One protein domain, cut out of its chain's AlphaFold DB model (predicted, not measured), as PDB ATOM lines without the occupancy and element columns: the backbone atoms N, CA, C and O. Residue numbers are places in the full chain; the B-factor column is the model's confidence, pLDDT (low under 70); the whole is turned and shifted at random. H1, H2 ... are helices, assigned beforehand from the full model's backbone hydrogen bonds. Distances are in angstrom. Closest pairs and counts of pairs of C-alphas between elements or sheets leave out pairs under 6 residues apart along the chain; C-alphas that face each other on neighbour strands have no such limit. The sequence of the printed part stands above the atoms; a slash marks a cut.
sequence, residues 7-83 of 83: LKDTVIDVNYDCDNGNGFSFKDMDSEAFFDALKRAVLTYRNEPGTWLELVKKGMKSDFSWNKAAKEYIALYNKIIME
ATOM      1  N   LEU A   7     -44.457 -49.833 -33.207       58.22
ATOM      2  CA  LEU A   7     -44.379 -48.980 -32.008       58.22
ATOM      3  C   LEU A   7     -43.938 -49.754 -30.754       58.22
ATOM      4  O   LEU A   7     -43.092 -49.268 -30.011       58.22
ATOM      5  N   LYS A   8     -44.459 -50.971 -30.549       59.59
ATOM      6  CA  LYS A   8     -44.042 -51.845 -29.439       59.59
ATOM      7  C   LYS A   8     -42.592 -52.286 -29.588       59.59
ATOM      8  O   LYS A   8     -41.876 -52.416 -28.605       59.59
ATOM      9  N   ASP A   9     -42.186 -52.532 -30.827       64.81
ATOM     10  CA  ASP A   9     -40.858 -53.058 -31.122       64.81
ATOM     11  C   ASP A   9     -39.774 -51.968 -31.068       64.81
ATOM     12  O   ASP A   9     -38.589 -52.290 -31.040       64.81
ATOM     13  N   THR A  10     -40.164 -50.686 -31.059       76.50
ATOM     14  CA  THR A  10     -39.237 -49.553 -31.212       76.50
ATOM     15  C   THR A  10     -39.232 -48.566 -30.056       76.50
ATOM     16  O   THR A  10     -38.207 -47.912 -29.859       76.50
ATOM     17  N   VAL A  11     -40.319 -48.452 -29.286       86.94
ATOM     18  CA  VAL A  11     -40.407 -47.522 -28.154       86.94
ATOM     19  C   VAL A  11     -40.326 -48.280 -26.835       86.94
ATOM     20  O   VAL A  11     -41.213 -49.056 -26.489       86.94
ATOM     21  N   ILE A  12     -39.269 -48.004 -26.078       89.94
ATOM     22  CA  ILE A  12     -39.070 -48.461 -24.705       89.94
ATOM     23  C   ILE A  12     -39.437 -47.294 -23.791       89.94
ATOM     24  O   ILE A  12     -38.837 -46.217 -23.882       89.94
ATOM     25  N   ASP A  13     -40.441 -47.495 -22.937       92.12
ATOM     26  CA  ASP A  13     -40.885 -46.455 -22.013       92.12
ATOM     27  C   ASP A  13     -39.794 -46.128 -20.986       92.12
ATOM     28  O   ASP A  13     -39.239 -47.013 -20.332       92.12
ATOM     29  N   VAL A  14     -39.520 -44.837 -20.831       91.62
ATOM     30  CA  VAL A  14     -38.477 -44.298 -19.946       91.62
ATOM     31  C   VAL A  14     -38.688 -44.580 -18.465       91.62
ATOM     32  O   VAL A  14     -37.713 -44.603 -17.721       91.62
ATOM     33  N   ASN A  15     -39.927 -44.807 -18.031       89.25
ATOM     34  CA  ASN A  15     -40.227 -45.169 -16.649       89.25
ATOM     35  C   ASN A  15     -40.147 -46.683 -16.424       89.25
ATOM     36  O   ASN A  15     -40.051 -47.117 -15.277       89.25
ATOM     37  N   TYR A  16     -40.220 -47.486 -17.488       87.44
ATOM     38  CA  TYR A  16     -40.100 -48.941 -17.403       87.44
ATOM     39  C   TYR A  16     -38.638 -49.397 -17.450       87.44
ATOM     40  O   TYR A  16     -38.246 -50.294 -16.707       87.44
ATOM     41  N   ASP A  17     -37.828 -48.761 -18.297       87.56
ATOM     42  CA  ASP A  17     -36.391 -49.000 -18.402       87.56
ATOM     43  C   ASP A  17     -35.671 -47.651 -18.533       87.56
ATOM     44  O   ASP A  17     -35.619 -47.057 -19.607       87.56
ATOM     45  N   CYS A  18     -35.126 -47.139 -17.429       84.12
ATOM     46  CA  CYS A  18     -34.460 -45.833 -17.406       84.12
ATOM     47  C   CYS A  18     -33.192 -45.798 -18.279       84.12
ATOM     48  O   CYS A  18     -32.843 -44.759 -18.859       84.12
ATOM     49  N   ASP A  19     -32.495 -46.930 -18.385       85.69
ATOM     50  CA  ASP A  19     -31.210 -47.019 -19.070       85.69
ATOM     51  C   ASP A  19     -31.414 -47.084 -20.585       85.69
ATOM     52  O   ASP A  19     -30.797 -46.308 -21.327       85.69
ATOM     53  N   ASN A  20     -32.356 -47.908 -21.051       87.12
ATOM     54  CA  ASN A  20     -32.622 -48.128 -22.480       87.12
ATOM     55  C   ASN A  20     -33.850 -47.377 -23.014       87.12
ATOM     56  O   ASN A  20     -34.083 -47.366 -24.224       87.12
ATOM     57  N   GLY A  21     -34.617 -46.730 -22.141       91.44
ATOM     58  CA  GLY A  21     -35.816 -45.980 -22.491       91.44
ATOM     59  C   GLY A  21     -35.535 -44.885 -23.510       91.44
ATOM     60  O   GLY A  21     -34.628 -44.065 -23.337       91.44
ATOM     61  N   ASN A  22     -36.320 -44.873 -24.580       92.69
ATOM     62  CA  ASN A  22     -36.147 -43.980 -25.726       92.69
ATOM     63  C   ASN A  22     -37.427 -43.198 -26.075       92.69
ATOM     64  O   ASN A  22     -37.443 -42.455 -27.056       92.69
ATOM     65  N   GLY A  23     -38.484 -43.329 -25.270       92.81
ATOM     66  CA  GLY A  23     -39.720 -42.581 -25.450       92.81
ATOM     67  C   GLY A  23     -40.765 -42.866 -24.376       92.81
ATOM     68  O   GLY A  23     -40.458 -43.312 -23.275       92.81
ATOM     69  N   PHE A  24     -42.022 -42.585 -24.708       93.12
ATOM     70  CA  PHE A  24     -43.161 -42.754 -23.810       93.12
ATOM     71  C   PHE A  24     -44.130 -43.757 -24.436       93.12
ATOM     72  O   PHE A  24     -44.600 -43.547 -25.556       93.12
ATOM     73  N   SER A  25     -44.416 -44.838 -23.719       90.50
ATOM     74  CA  SER A  25     -45.381 -45.873 -24.098       90.50
ATOM     75  C   SER A  25     -46.352 -46.122 -22.945       90.50
ATOM     76  O   SER A  25     -46.241 -45.553 -21.855       90.50
ATOM     77  N   PHE A  26     -47.351 -46.953 -23.199       87.56
ATOM     78  CA  PHE A  26     -48.297 -47.422 -22.203       87.56
ATOM     79  C   PHE A  26     -48.777 -48.818 -22.590       87.56
ATOM     80  O   PHE A  26     -49.025 -49.108 -23.762       87.56
ATOM     81  N   LYS A  27     -48.902 -49.678 -21.582       77.31
ATOM     82  CA  LYS A  27     -49.182 -51.102 -21.766       77.31
ATOM     83  C   LYS A  27     -50.678 -51.413 -21.736       77.31
ATOM     84  O   LYS A  27     -51.149 -52.258 -22.498       77.31
ATOM     85  N   ASP A  28     -51.409 -50.741 -20.852       79.31
ATOM     86  CA  ASP A  28     -52.816 -51.029 -20.606       79.31
ATOM     87  C   ASP A  28     -53.717 -50.424 -21.684       79.31
ATOM     88  O   ASP A  28     -53.458 -49.361 -22.249       79.31
ATOM     89  N   MET A  29     -54.786 -51.145 -22.019       68.44
ATOM     90  CA  MET A  29     -55.652 -50.834 -23.157       68.44
ATOM     91  C   MET A  29     -56.787 -49.869 -22.792       68.44
ATOM     92  O   MET A  29     -57.892 -49.981 -23.320       68.44
ATOM     93  N   ASP A  30     -56.525 -48.928 -21.889       85.56
ATOM     94  CA  ASP A  30     -57.500 -47.943 -21.433       85.56
ATOM     95  C   ASP A  30     -57.079 -46.503 -21.775       85.56
ATOM     96  O   ASP A  30     -55.945 -46.197 -22.157       85.56
ATOM     97  N   SER A  31     -58.059 -45.601 -21.718       87.81
ATOM     98  CA  SER A  31     -57.870 -44.186 -22.041       87.81
ATOM     99  C   SER A  31     -57.009 -43.446 -21.021       87.81
ATOM    100  O   SER A  31     -56.419 -42.421 -21.361       87.81
ATOM    101  N   GLU A  32     -56.954 -43.936 -19.785       91.56
ATOM    102  CA  GLU A  32     -56.220 -43.304 -18.694       91.56
ATOM    103  C   GLU A  32     -54.716 -43.522 -18.869       91.56
ATOM    104  O   GLU A  32     -53.954 -42.556 -18.846       91.56
ATOM    105  N   ALA A  33     -54.301 -44.746 -19.193       89.12
ATOM    106  CA  ALA A  33     -52.926 -45.107 -19.506       89.12
ATOM    107  C   ALA A  33     -52.382 -44.319 -20.711       89.12
ATOM    108  O   ALA A  33     -51.256 -43.816 -20.681       89.12
ATOM    109  N   PHE A  34     -53.199 -44.134 -21.756       89.56
ATOM    110  CA  PHE A  34     -52.834 -43.276 -22.888       89.56
ATOM    111  C   PHE A  34     -52.659 -41.811 -22.470       89.56
ATOM    112  O   PHE A  34     -51.688 -41.159 -22.866       89.56
ATOM    113  N   PHE A  35     -53.607 -41.281 -21.694       94.12
ATOM    114  CA  PHE A  35     -53.568 -39.892 -21.253       94.12
ATOM    115  C   PHE A  35     -52.370 -39.621 -20.339       94.12
ATOM    116  O   PHE A  35     -51.716 -38.588 -20.491       94.12
ATOM    117  N   ASP A  36     -52.034 -40.553 -19.447       93.62
ATOM    118  CA  ASP A  36     -50.850 -40.455 -18.596       93.62
ATOM    119  C   ASP A  36     -49.559 -40.421 -19.422       93.62
ATOM    120  O   ASP A  36     -48.748 -39.508 -19.255       93.62
ATOM    121  N   ALA A  37     -49.395 -41.332 -20.388       93.75
ATOM    122  CA  ALA A  37     -48.227 -41.332 -21.270       93.75
ATOM    123  C   ALA A  37     -48.072 -40.020 -22.049       93.75
ATOM    124  O   ALA A  37     -46.975 -39.460 -22.125       93.75
ATOM    125  N   LEU A  38     -49.177 -39.482 -22.571       95.38
ATOM    126  CA  LEU A  38     -49.176 -38.192 -23.255       95.38
ATOM    127  C   LEU A  38     -48.807 -37.047 -22.304       95.38
ATOM    128  O   LEU A  38     -48.009 -36.175 -22.654       95.38
ATOM    129  N   LYS A  39     -49.374 -37.044 -21.096       96.75
ATOM    130  CA  LYS A  39     -49.093 -36.034 -20.075       96.75
ATOM    131  C   LYS A  39     -47.619 -36.053 -19.681       96.75
ATOM    132  O   LYS A  39     -47.010 -34.984 -19.647       96.75
ATOM    133  N   ARG A  40     -47.033 -37.233 -19.450       96.06
ATOM    134  CA  ARG A  40     -45.595 -37.402 -19.179       96.06
ATOM    135  C   ARG A  40     -44.750 -36.811 -20.302       96.06
ATOM    136  O   ARG A  40     -43.926 -35.942 -20.037       96.06
ATOM    137  N   ALA A  41     -45.036 -37.175 -21.551       96.19
ATOM    138  CA  ALA A  41     -44.309 -36.659 -22.709       96.19
ATOM    139  C   ALA A  41     -44.348 -35.120 -22.801       96.19
ATOM    140  O   ALA A  41     -43.314 -34.477 -22.989       96.19
ATOM    141  N   VAL A  42     -45.527 -34.512 -22.628       97.94
ATOM    142  CA  VAL A  42     -45.692 -33.047 -22.695       97.94
ATOM    143  C   VAL A  42     -44.985 -32.343 -21.538       97.94
ATOM    144  O   VAL A  42     -44.379 -31.289 -21.747       97.94
ATOM    145  N   LEU A  43     -45.062 -32.897 -20.326       97.81
ATOM    146  CA  LEU A  43     -44.393 -32.333 -19.155       97.81
ATOM    147  C   LEU A  43     -42.873 -32.371 -19.315       97.81
ATOM    148  O   LEU A  43     -42.238 -31.335 -19.129       97.81
ATOM    149  N   THR A  44     -42.302 -33.500 -19.737       96.88
ATOM    150  CA  THR A  44     -40.856 -33.613 -19.981       96.88
ATOM    151  C   THR A  44     -40.405 -32.664 -21.090       96.88
ATOM    152  O   THR A  44     -39.424 -31.948 -20.915       96.88
ATOM    153  N   TYR A  45     -41.144 -32.574 -22.202       97.19
ATOM    154  CA  TYR A  45     -40.817 -31.644 -23.289       97.19
ATOM    155  C   TYR A  45     -40.757 -30.180 -22.823       97.19
ATOM    156  O   TYR A  45     -39.863 -29.436 -23.225       97.19
ATOM    157  N   ARG A  46     -41.706 -29.754 -21.980       98.06
ATOM    158  CA  ARG A  46     -41.811 -28.358 -21.528       98.06
ATOM    159  C   ARG A  46     -40.861 -28.013 -20.389       98.06
ATOM    160  O   ARG A  46     -40.320 -26.912 -20.372       98.06
ATOM    161  N   ASN A  47     -40.706 -28.923 -19.435       98.25
ATOM    162  CA  ASN A  47     -40.062 -28.623 -18.159       98.25
ATOM    163  C   ASN A  47     -38.620 -29.135 -18.095       98.25
ATOM    164  O   ASN A  47     -37.833 -28.637 -17.295       98.25
ATOM    165  N   GLU A  48     -38.262 -30.110 -18.933       97.12
ATOM    166  CA  GLU A  48     -36.986 -30.823 -18.861       97.12
ATOM    167  C   GLU A  48     -36.316 -30.923 -20.244       97.12
ATOM    168  O   GLU A  48     -36.123 -32.019 -20.780       97.12
ATOM    169  N   PRO A  49     -35.914 -29.791 -20.856       96.88
ATOM    170  CA  PRO A  49     -35.367 -29.781 -22.215       96.88
ATOM    171  C   PRO A  49     -34.096 -30.635 -22.367       96.88
ATOM    172  O   PRO A  49     -33.851 -31.188 -23.438       96.88
ATOM    173  N   GLY A  50     -33.301 -30.772 -21.296       97.31
ATOM    174  CA  GLY A  50     -32.132 -31.655 -21.265       97.31
ATOM    175  C   GLY A  50     -32.519 -33.132 -21.356       97.31
ATOM    176  O   GLY A  50     -32.041 -33.831 -22.249       97.31
ATOM    177  N   THR A  51     -33.436 -33.582 -20.491       94.69
ATOM    178  CA  THR A  51     -33.994 -34.943 -20.523       94.69
ATOM    179  C   THR A  51     -34.606 -35.236 -21.889       94.69
ATOM    180  O   THR A  51     -34.293 -36.252 -22.504       94.69
ATOM    181  N   TRP A  52     -35.409 -34.310 -22.420       96.50
ATOM    182  CA  TRP A  52     -36.013 -34.443 -23.743       96.50
ATOM    183  C   TRP A  52     -34.973 -34.668 -24.846       96.50
ATOM    184  O   TRP A  52     -35.116 -35.583 -25.659       96.50
ATOM    185  N   LEU A  53     -33.902 -33.870 -24.868       96.56
ATOM    186  CA  LEU A  53     -32.850 -34.000 -25.873       96.56
ATOM    187  C   LEU A  53     -32.124 -35.351 -25.781       96.56
ATOM    188  O   LEU A  53     -31.810 -35.944 -26.815       96.56
ATOM    189  N   GLU A  54     -31.872 -35.853 -24.573       94.69
ATOM    190  CA  GLU A  54     -31.267 -37.176 -24.387       94.69
ATOM    191  C   GLU A  54     -32.183 -38.298 -24.879       94.69
ATOM    192  O   GLU A  54     -31.714 -39.201 -25.575       94.69
ATOM    193  N   LEU A  55     -33.491 -38.210 -24.630       94.50
ATOM    194  CA  LEU A  55     -34.463 -39.168 -25.165       94.50
ATOM    195  C   LEU A  55     -34.494 -39.160 -26.692       94.50
ATOM    196  O   LEU A  55     -34.434 -40.223 -27.310       94.50
ATOM    197  N   VAL A  56     -34.482 -37.978 -27.315       94.25
ATOM    198  CA  VAL A  56     -34.382 -37.856 -28.778       94.25
ATOM    199  C   VAL A  56     -33.103 -38.520 -29.290       94.25
ATOM    200  O   VAL A  56     -33.159 -39.297 -30.243       94.25
ATOM    201  N   LYS A  57     -31.948 -38.283 -28.655       95.25
ATOM    202  CA  LYS A  57     -30.682 -38.931 -29.043       95.25
ATOM    203  C   LYS A  57     -30.740 -40.450 -28.894       95.25
ATOM    204  O   LYS A  57     -30.236 -41.146 -29.775       95.25
ATOM    205  N   LYS A  58     -31.327 -40.973 -27.812       93.25
ATOM    206  CA  LYS A  58     -31.523 -42.420 -27.617       93.25
ATOM    207  C   LYS A  58     -32.417 -43.006 -28.713       93.25
ATOM    208  O   LYS A  58     -32.048 -44.009 -29.321       93.25
ATOM    209  N   GLY A  59     -33.522 -42.335 -29.041       91.56
ATOM    210  CA  GLY A  59     -34.400 -42.711 -30.154       91.56
ATOM    211  C   GLY A  59     -33.665 -42.755 -31.496       91.56
ATOM    212  O   GLY A  59     -33.750 -43.747 -32.209       91.56
ATOM    213  N   MET A  60     -32.858 -41.736 -31.809       90.56
ATOM    214  CA  MET A  60     -32.074 -41.688 -33.056       90.56
ATOM    215  C   MET A  60     -30.952 -42.736 -33.130       90.56
ATOM    216  O   MET A  60     -30.527 -43.097 -34.223       90.56
ATOM    217  N   LYS A  61     -30.449 -43.212 -31.985       90.88
ATOM    218  CA  LYS A  61     -29.437 -44.280 -31.899       90.88
ATOM    219  C   LYS A  61     -30.034 -45.687 -31.872       90.88
ATOM    220  O   LYS A  61     -29.278 -46.653 -31.916       90.88
ATOM    221  N   SER A  62     -31.352 -45.806 -31.739       87.00
ATOM    222  CA  SER A  62     -32.018 -47.102 -31.665       87.00
ATOM    223  C   SER A  62     -31.901 -47.830 -33.009       87.00
ATOM    224  O   SER A  62     -32.021 -47.224 -34.073       87.00
ATOM    225  N   ASP A  63     -31.624 -49.134 -32.961       83.81
ATOM    226  CA  ASP A  63     -31.465 -49.952 -34.162       83.81
ATOM    227  C   ASP A  63     -32.836 -50.365 -34.711       83.81
ATOM    228  O   ASP A  63     -33.528 -51.205 -34.136       83.81
ATOM    229  N   PHE A  64     -33.211 -49.773 -35.844       81.38
ATOM    230  CA  PHE A  64     -34.421 -50.114 -36.597       81.38
ATOM    231  C   PHE A  64     -34.116 -50.932 -37.860       81.38
ATOM    232  O   PHE A  64     -34.947 -51.028 -38.767       81.38
ATOM    233  N   SER A  65     -32.908 -51.489 -37.965       83.88
ATOM    234  CA  SER A  65     -32.506 -52.298 -39.107       83.88
ATOM    235  C   SER A  65     -33.219 -53.649 -39.133       83.88
ATOM    236  O   SER A  65     -33.618 -54.223 -38.119       83.88
ATOM    237  N   TRP A  66     -33.307 -54.223 -40.330       83.50
ATOM    238  CA  TRP A  66     -33.880 -55.553 -40.539       83.50
ATOM    239  C   TRP A  66     -32.977 -56.700 -40.063       83.50
ATOM    240  O   TRP A  66     -33.359 -57.864 -40.158       83.50
ATOM    241  N   ASN A  67     -31.779 -56.401 -39.549       86.31
ATOM    242  CA  ASN A  67     -30.764 -57.403 -39.226       86.31
ATOM    243  C   ASN A  67     -31.245 -58.417 -38.184       86.31
ATOM    244  O   ASN A  67     -30.948 -59.607 -38.301       86.31
ATOM    245  N   LYS A  68     -31.984 -57.960 -37.167       82.19
ATOM    246  CA  LYS A  68     -32.530 -58.837 -36.126       82.19
ATOM    247  C   LYS A  68     -33.582 -59.785 -36.702       82.19
ATOM    248  O   LYS A  68     -33.422 -60.997 -36.594       82.19
ATOM    249  N   ALA A  69     -34.583 -59.235 -37.392       84.69
ATOM    250  CA  ALA A  69     -35.635 -60.019 -38.035       84.69
ATOM    251  C   ALA A  69     -35.053 -61.024 -39.043       84.69
ATOM    252  O   ALA A  69     -35.407 -62.199 -39.023       84.69
ATOM    253  N   ALA A  70     -34.095 -60.605 -39.874       89.44
ATOM    254  CA  ALA A  70     -33.438 -61.478 -40.844       89.44
ATOM    255  C   ALA A  70     -32.748 -62.686 -40.185       89.44
ATOM    256  O   ALA A  70     -32.884 -63.808 -40.671       89.44
ATOM    257  N   LYS A  71     -32.045 -62.485 -39.061       90.50
ATOM    258  CA  LYS A  71     -31.413 -63.583 -38.307       90.50
ATOM    259  C   LYS A  71     -32.444 -64.561 -37.746       90.50
ATOM    260  O   LYS A  71     -32.221 -65.767 -37.814       90.50
ATOM    261  N   GLU A  72     -33.560 -64.057 -37.224       89.56
ATOM    262  CA  GLU A  72     -34.660 -64.888 -36.718       89.56
ATOM    263  C   GLU A  72     -35.290 -65.727 -37.843       89.56
ATOM    264  O   GLU A  72     -35.493 -66.929 -37.670       89.56
ATOM    265  N   TYR A  73     -35.497 -65.142 -39.028       91.31
ATOM    266  CA  TYR A  73     -35.962 -65.880 -40.207       91.31
ATOM    267  C   TYR A  73     -34.974 -66.966 -40.643       91.31
ATOM    268  O   TYR A  73     -35.385 -68.101 -40.874       91.31
ATOM    269  N   ILE A  74     -33.677 -66.656 -40.726       94.69
ATOM    270  CA  ILE A  74     -32.647 -67.648 -41.082       94.69
ATOM    271  C   ILE A  74     -32.650 -68.811 -40.082       94.69
ATOM    272  O   ILE A  74     -32.611 -69.971 -40.489       94.69
ATOM    273  N   ALA A  75     -32.732 -68.520 -38.782       93.81
ATOM    274  CA  ALA A  75     -32.798 -69.547 -37.747       93.81
ATOM    275  C   ALA A  75     -34.035 -70.446 -37.907       93.81
ATOM    276  O   ALA A  75     -33.922 -71.668 -37.795       93.81
ATOM    277  N   LEU A  76     -35.195 -69.860 -38.220       94.12
ATOM    278  CA  LEU A  76     -36.423 -70.606 -38.489       94.12
ATOM    279  C   LEU A  76     -36.279 -71.524 -39.712       94.12
ATOM    280  O   LEU A  76     -36.623 -72.701 -39.628       94.12
ATOM    281  N   TYR A  77     -35.737 -71.017 -40.821       94.94
ATOM    282  CA  TYR A  77     -35.509 -71.820 -42.027       94.94
ATOM    283  C   TYR A  77     -34.534 -72.972 -41.779       94.94
ATOM    284  O   TYR A  77     -34.811 -74.098 -42.184       94.94
ATOM    285  N   ASN A  78     -33.434 -72.723 -41.065       95.44
ATOM    286  CA  ASN A  78     -32.479 -73.772 -40.711       95.44
ATOM    287  C   ASN A  78     -33.126 -74.871 -39.863       95.44
ATOM    288  O   ASN A  78     -32.832 -76.041 -40.078       95.44
ATOM    289  N   LYS A  79     -34.032 -74.516 -38.943       95.44
ATOM    290  CA  LYS A  79     -34.763 -75.499 -38.137       95.44
ATOM    291  C   LYS A  79     -35.634 -76.419 -38.996       95.44
ATOM    292  O   LYS A  79     -35.657 -77.611 -38.746       95.44
ATOM    293  N   ILE A  80     -36.317 -75.867 -40.000       95.12
ATOM    294  CA  ILE A  80     -37.203 -76.635 -40.891       95.12
ATOM    295  C   ILE A  80     -36.403 -77.545 -41.832       95.12
ATOM    296  O   ILE A  80     -36.853 -78.635 -42.152       95.12
ATOM    297  N   ILE A  81     -35.233 -77.102 -42.301       93.50
ATOM    298  CA  ILE A  81     -34.400 -77.867 -43.249       93.50
ATOM    299  C   ILE A  81     -33.576 -78.964 -42.545       93.50
ATOM    300  O   ILE A  81     -33.140 -79.909 -43.195       93.50
ATOM    301  N   MET A  82     -33.323 -78.828 -41.240       76.00
ATOM    302  CA  MET A  82     -32.574 -79.803 -40.430       76.00
ATOM    303  C   MET A  82     -33.457 -80.866 -39.743       76.00
ATOM    304  O   MET A  82     -32.917 -81.694 -39.008       76.00
ATOM    305  N   GLU A  83     -34.774 -80.847 -39.970       53.28
ATOM    306  CA  GLU A  83     -35.717 -81.943 -39.667       53.28
ATOM    307  C   GLU A  83     -35.892 -82.865 -40.885       53.28
ATOM    308  O   GLU A  83     -36.022 -84.092 -40.665       53.28
TER     309      GLU A  83
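AT A GLANCE: This is residues 7 to 83 of the 83 residues of an uncharacterized protein of Ruminiclostridium sp (UniProt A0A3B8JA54). What shape is this? H2 and H3 meet at their ends as an L, unnamed residues 11 to 30 fold back inside it, and residues 65 to 83, with H4, stick out. What makes it? The 77 printed residues, all helix in class, include four named helices, H1 to H4. The whole is only just loose, close to extended, with radius of gyration of the C-alphas 17.1 A and spans 57, 29 and 16 A.

IN THESE COORDINATES: Where is the longest helix? H2, residues 31 to 47, 24.0 A long, begins at C-alpha 31 (-57.870, -44.186, -22.041). Which others follow? H1 is residues 7 to 10; H3, residues 49 to 61, is 18.4 A long; H4, residues 67 to 81, 21.2 A long, ends at C-alpha 81 (-34.400, -77.867, -43.249).

HOW THE PARTS SIT: How do H2 and H3 stand? They only just touch, only at the corner, with 3 pairs of C-alphas within 8 A, the closest those of Tyr 45 and Trp 52, 5.6 A apart. Their steep tilt is 68 degrees, only just short of about perpendicular. What else? H1 and H4 touch no helix. Every O i to N i+4 pair in H2, H3 and H4 is within hydrogen-bond range.

THE WHOLE: Which link is long? H1 to H2 is. Where is confidence low? Residues 7 to 9, 29 and 83 have pLDDT under 70.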